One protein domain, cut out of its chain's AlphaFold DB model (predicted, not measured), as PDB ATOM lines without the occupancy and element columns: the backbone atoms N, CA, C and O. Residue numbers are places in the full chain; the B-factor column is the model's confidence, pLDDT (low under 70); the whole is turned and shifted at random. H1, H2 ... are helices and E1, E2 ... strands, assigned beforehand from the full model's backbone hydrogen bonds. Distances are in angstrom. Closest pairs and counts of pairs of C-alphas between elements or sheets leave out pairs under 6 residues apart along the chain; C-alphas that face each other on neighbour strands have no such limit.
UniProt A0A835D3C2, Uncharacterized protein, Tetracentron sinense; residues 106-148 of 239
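What this domain is: This is residues 106 to 148 of the 239 residues of an uncharacterized protein of Tetracentron sinense (UniProt A0A835D3C2). A two-stranded hairpin, E1 and E2, and one long helix, H1, make a narrow V, joined near residues 126 to 131 and open at the hairpin's turn. Residues 106 to 116 of H1 and residues 135 to 140 stick out as its free ends. The printed part has 43 residues, in the order H1, E1, E2; the class is mixed, helices and strands, and the sheet is antiparallel. It is loose, with a radius of gyration of the C-alphas of 11.6 A, and spans 35 by 20 by 13 A.

Where its parts are: E1 is residues 131 to 136 and E2 residues 139 to 144, where C-alpha 144 is at (123.395, 180.974, 139.914). H1, residues 106 to 126, is 30.4 A long and begins with C-alpha 106 at (126.818, 162.540, 160.164).

How they stand to each other: E1 and E2 are a hairpin, antiparallel at 173 degrees, with N 132 and O 143 within hydrogen-bond range at 2.8 A. The closest C-alphas of H1 and E2 are those of Val 121 and Ile 143, 7.2 A apart. Those of H1 and E1 are Val 124 and Leu 132, 7.5 A. In H1 every O i to N i+4 pair is within hydrogen-bond range.

The domain as a whole: The C-alphas farthest apart, Ser 106 and Asp 147, are 35.0 A apart. The printed part has no cut, both links are tight, and no printed residue is under 70 in pLDDT.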
ATOM      1  N   SER A 106     127.511 162.195 161.405       73.31
ATOM      2  CA  SER A 106     126.818 162.540 160.164       73.31
ATOM      3  C   SER A 106     126.048 163.853 160.290       73.31
ATOM      4  O   SER A 106     126.086 164.659 159.367       73.31
ATOM      5  N   GLU A 107     125.349 164.087 161.402       87.12
ATOM      6  CA  GLU A 107     124.523 165.294 161.571       87.12
ATOM      7  C   GLU A 107     125.373 166.562 161.715       87.12
ATOM      8  O   GLU A 107     125.080 167.586 161.086       87.12
ATOM      9  N   GLU A 108     126.480 166.471 162.454       91.81
ATOM     10  CA  GLU A 108     127.453 167.560 162.584       91.81
ATOM     11  C   GLU A 108     128.142 167.851 161.239       91.81
ATOM     12  O   GLU A 108     128.253 169.008 160.834       91.81
ATOM     13  N   SER A 109     128.524 166.813 160.484       92.44
ATOM     14  CA  SER A 109     129.159 166.975 159.168       92.44
ATOM     15  C   SER A 109     128.216 167.594 158.129       92.44
ATOM     16  O   SER A 109     128.634 168.456 157.351       92.44
ATOM     17  N   ILE A 110     126.933 167.217 158.137       94.25
ATOM     18  CA  ILE A 110     125.915 167.828 157.269       94.25
ATOM     19  C   ILE A 110     125.724 169.305 157.636       94.25
ATOM     20  O   ILE A 110     125.680 170.162 156.750       94.25
ATOM     21  N   SER A 111     125.643 169.624 158.926       95.75
ATOM     22  CA  SER A 111     125.459 171.001 159.400       95.75
ATOM     23  C   SER A 111     126.656 171.892 159.061       95.75
ATOM     24  O   SER A 111     126.484 173.026 158.595       95.75
ATOM     25  N   GLU A 112     127.875 171.374 159.222       96.50
ATOM     26  CA  GLU A 112     129.100 172.057 158.810       96.50
ATOM     27  C   GLU A 112     129.093 172.326 157.299       96.50
ATOM     28  O   GLU A 112     129.323 173.460 156.871       96.50
ATOM     29  N   PHE A 113     128.745 171.323 156.487       94.56
ATOM     30  CA  PHE A 113     128.646 171.465 155.036       94.56
ATOM     31  C   PHE A 113     127.655 172.564 154.625       94.56
ATOM     32  O   PHE A 113     128.002 173.448 153.841       94.56
ATOM     33  N   LEU A 114     126.442 172.576 155.187       95.94
ATOM     34  CA  LEU A 114     125.446 173.615 154.890       95.94
ATOM     35  C   LEU A 114     125.935 175.012 155.287       95.94
ATOM     36  O   LEU A 114     125.699 175.986 154.566       95.94
ATOM     37  N   THR A 115     126.672 175.112 156.393       97.62
ATOM     38  CA  THR A 115     127.293 176.366 156.835       97.62
ATOM     39  C   THR A 115     128.349 176.848 155.834       97.62
ATOM     40  O   THR A 115     128.390 178.035 155.494       97.62
ATOM     41  N   GLN A 116     129.167 175.938 155.297       95.69
ATOM     42  CA  GLN A 116     130.146 176.252 154.251       95.69
ATOM     43  C   GLN A 116     129.463 176.703 152.951       95.69
ATOM     44  O   GLN A 116     129.864 177.713 152.367       95.69
ATOM     45  N   VAL A 117     128.388 176.029 152.527       96.25
ATOM     46  CA  VAL A 117     127.600 176.425 151.346       96.25
ATOM     47  C   VAL A 117     126.988 177.815 151.529       96.25
ATOM     48  O   VAL A 117     127.075 178.646 150.627       96.25
ATOM     49  N   ALA A 118     126.448 178.129 152.708       96.88
ATOM     50  CA  ALA A 118     125.930 179.465 153.003       96.88
ATOM     51  C   ALA A 118     127.022 180.550 152.924       96.88
ATOM     52  O   ALA A 118     126.764 181.659 152.455       96.88
ATOM     53  N   SER A 119     128.252 180.239 153.348       97.12
ATOM     54  CA  SER A 119     129.407 181.133 153.191       97.12
ATOM     55  C   SER A 119     129.755 181.374 151.716       97.12
ATOM     56  O   SER A 119     129.997 182.515 151.314       97.12
ATOM     57  N   LEU A 120     129.701 180.332 150.878       95.81
ATOM     58  CA  LEU A 120     129.916 180.450 149.431       95.81
ATOM     59  C   LEU A 120     128.877 181.356 148.766       95.81
ATOM     60  O   LEU A 120     129.260 182.227 147.988       95.81
ATOM     61  N   VAL A 121     127.592 181.208 149.103       96.12
ATOM     62  CA  VAL A 121     126.516 182.074 148.581       96.12
ATOM     63  C   VAL A 121     126.803 183.544 148.903       96.12
ATOM     64  O   VAL A 121     126.818 184.380 148.002       96.12
ATOM     65  N   LYS A 122     127.163 183.855 150.157       96.31
ATOM     66  CA  LYS A 122     127.519 185.224 150.571       96.31
ATOM     67  C   LYS A 122     128.703 185.793 149.785       96.31
ATOM     68  O   LYS A 122     128.702 186.975 149.440       96.31
ATOM     69  N   LEU A 123     129.728 184.983 149.513       96.06
ATOM     70  CA  LEU A 123     130.897 185.408 148.735       96.06
ATOM     71  C   LEU A 123     130.559 185.647 147.260       96.06
ATOM     72  O   LEU A 123     131.059 186.613 146.684       96.06
ATOM     73  N   VAL A 124     129.720 184.796 146.667       95.69
ATOM     74  CA  VAL A 124     129.210 184.953 145.295       95.69
ATOM     75  C   VAL A 124     128.422 186.254 145.164       95.69
ATOM     76  O   VAL A 124     128.687 187.032 144.246       95.69
ATOM     77  N   ASP A 125     127.543 186.535 146.126       94.06
ATOM     78  CA  ASP A 125     126.758 187.771 146.169       94.06
ATOM     79  C   ASP A 125     127.650 189.008 146.330       94.06
ATOM     80  O   ASP A 125     127.461 190.006 145.636       94.06
ATOM     81  N   SER A 126     128.655 188.929 147.210       95.31
ATOM     82  CA  SER A 126     129.563 190.047 147.506       95.31
ATOM     83  C   SER A 126     130.518 190.378 146.356       95.31
ATOM     84  O   SER A 126     130.928 191.527 146.215       95.31
ATOM     85  N   ARG A 127     130.922 189.381 145.558       93.38
ATOM     86  CA  ARG A 127     131.917 189.530 144.476       93.38
ATOM     87  C   ARG A 127     131.303 189.637 143.079       93.38
ATOM     88  O   ARG A 127     132.044 189.602 142.105       93.38
ATOM     89  N   ASP A 128     129.981 189.756 142.994       90.19
ATOM     90  CA  ASP A 128     129.218 189.818 141.743       90.19
ATOM     91  C   ASP A 128     129.533 188.669 140.767       90.19
ATOM     92  O   ASP A 128     129.824 188.857 139.587       90.19
ATOM     93  N   ILE A 129     129.502 187.439 141.283       92.00
ATOM     94  CA  ILE A 129     129.696 186.239 140.468       92.00
ATOM     95  C   ILE A 129     128.334 185.795 139.918       92.00
ATOM     96  O   ILE A 129     127.393 185.545 140.667       92.00
ATOM     97  N   VAL A 130     128.235 185.681 138.592       93.31
ATOM     98  CA  VAL A 130     126.993 185.311 137.886       93.31
ATOM     99  C   VAL A 130     126.680 183.816 138.046       93.31
ATOM    100  O   VAL A 130     125.541 183.439 138.328       93.31
ATOM    101  N   GLU A 131     127.696 182.960 137.917       93.12
ATOM    102  CA  GLU A 131     127.575 181.506 138.053       93.12
ATOM    103  C   GLU A 131     128.837 180.913 138.694       93.12
ATOM    104  O   GLU A 131     129.954 181.147 138.230       93.12
ATOM    105  N   LEU A 132     128.652 180.117 139.747       94.25
ATOM    106  CA  LEU A 132     129.689 179.319 140.393       94.25
ATOM    107  C   LEU A 132     129.325 177.837 140.273       94.25
ATOM    108  O   LEU A 132     128.233 177.431 140.663       94.25
ATOM    109  N   GLN A 133     130.258 177.031 139.770       94.12
ATOM    110  CA  GLN A 133     130.146 175.573 139.717       94.12
ATOM    111  C   GLN A 133     131.315 174.951 140.481       94.12
ATOM    112  O   GLN A 133     132.475 175.244 140.187       94.12
ATOM    113  N   LEU A 134     131.015 174.088 141.445       94.50
ATOM    114  CA  LEU A 134     131.996 173.344 142.229       94.50
ATOM    115  C   LEU A 134     131.693 171.848 142.120       94.50
ATOM    116  O   LEU A 134     130.595 171.413 142.454       94.50
ATOM    117  N   LYS A 135     132.678 171.067 141.664       94.31
ATOM    118  CA  LYS A 135     132.607 169.602 141.577       94.31
ATOM    119  C   LYS A 135     133.616 168.996 142.535       94.31
ATOM    120  O   LYS A 135     134.815 169.234 142.383       94.31
ATOM    121  N   GLN A 136     133.144 168.232 143.511       90.44
ATOM    122  CA  GLN A 136     133.994 167.564 144.485       90.44
ATOM    123  C   GLN A 136     133.502 166.135 144.700       90.44
ATOM    124  O   GLN A 136     132.382 165.932 145.157       90.44
ATOM    125  N   LEU A 137     134.361 165.158 144.390       88.56
ATOM    126  CA  LEU A 137     134.035 163.730 144.459       88.56
ATOM    127  C   LEU A 137     132.740 163.430 143.676       88.56
ATOM    128  O   LEU A 137     132.702 163.663 142.470       88.56
ATOM    129  N   ASP A 138     131.693 162.989 144.375       87.62
ATOM    130  CA  ASP A 138     130.382 162.627 143.832       87.62
ATOM    131  C   ASP A 138     129.331 163.745 144.003       87.62
ATOM    132  O   ASP A 138     128.130 163.512 143.866       87.62
ATOM    133  N   CYS A 139     129.757 164.963 144.350       86.06
ATOM    134  CA  CYS A 139     128.885 166.103 144.628       86.06
ATOM    135  C   CYS A 139     129.147 167.269 143.664       86.06
ATOM    136  O   CYS A 139     130.289 167.671 143.425       86.06
ATOM    137  N   GLU A 140     128.067 167.854 143.147       93.94
ATOM    138  CA  GLU A 140     128.086 169.045 142.298       93.94
ATOM    139  C   GLU A 140     127.233 170.148 142.934       93.94
ATOM    140  O   GLU A 140     126.072 169.933 143.279       93.94
ATOM    141  N   ILE A 141     127.820 171.335 143.092       94.88
ATOM    142  CA  ILE A 141     127.160 172.530 143.621       94.88
ATOM    143  C   ILE A 141     127.161 173.591 142.525       94.88
ATOM    144  O   ILE A 141     128.222 173.992 142.045       94.88
ATOM    145  N   ILE A 142     125.971 174.060 142.148       95.19
ATOM    146  CA  ILE A 142     125.774 175.116 141.151       95.19
ATOM    147  C   ILE A 142     125.042 176.273 141.831       95.19
ATOM    148  O   ILE A 142     123.896 176.125 142.252       95.19
ATOM    149  N   ILE A 143     125.693 177.430 141.926       95.06
ATOM    150  CA  ILE A 143     125.110 178.668 142.453       95.06
ATOM    151  C   ILE A 143     124.966 179.636 141.282       95.06
ATOM    152  O   ILE A 143     125.954 180.015 140.654       95.06
ATOM    153  N   ARG A 144     123.727 180.025 140.980       94.25
ATOM    154  CA  ARG A 144     123.395 180.974 139.914       94.25
ATOM    155  C   ARG A 144     122.713 182.183 140.513       94.25
ATOM    156  O   ARG A 144     121.694 182.051 141.191       94.25
ATOM    157  N   LYS A 145     123.265 183.358 140.236       92.62
ATOM    158  CA  LYS A 145     122.606 184.619 140.559       92.62
ATOM    159  C   LYS A 145     121.371 184.769 139.668       92.62
ATOM    160  O   LYS A 145     121.317 184.212 138.574       92.62
ATOM    161  N   LYS A 146     120.363 185.513 140.127       84.94
ATOM    162  CA  LYS A 146     119.088 185.708 139.405       84.94
ATOM    163  C   LYS A 146     119.260 186.168 137.950       84.94
ATOM    164  O   LYS A 146     118.472 185.776 137.104       84.94
ATOM    165  N   ASP A 147     120.316 186.924 137.662       77.38
ATOM    166  CA  ASP A 147     120.636 187.439 136.327       77.38
ATOM    167  C   ASP A 147     121.188 186.355 135.373       77.38
ATOM    168  O   ASP A 147     121.236 186.552 134.163       77.38
ATOM    169  N   ALA A 148     121.584 185.192 135.906       72.31
ATOM    170  CA  ALA A 148     122.056 184.027 135.154       72.31
ATOM    171  C   ALA A 148     120.930 183.044 134.782       72.31
ATOM    172  O   ALA A 148     121.156 182.103 134.016       72.31
TER     173      ALA A 148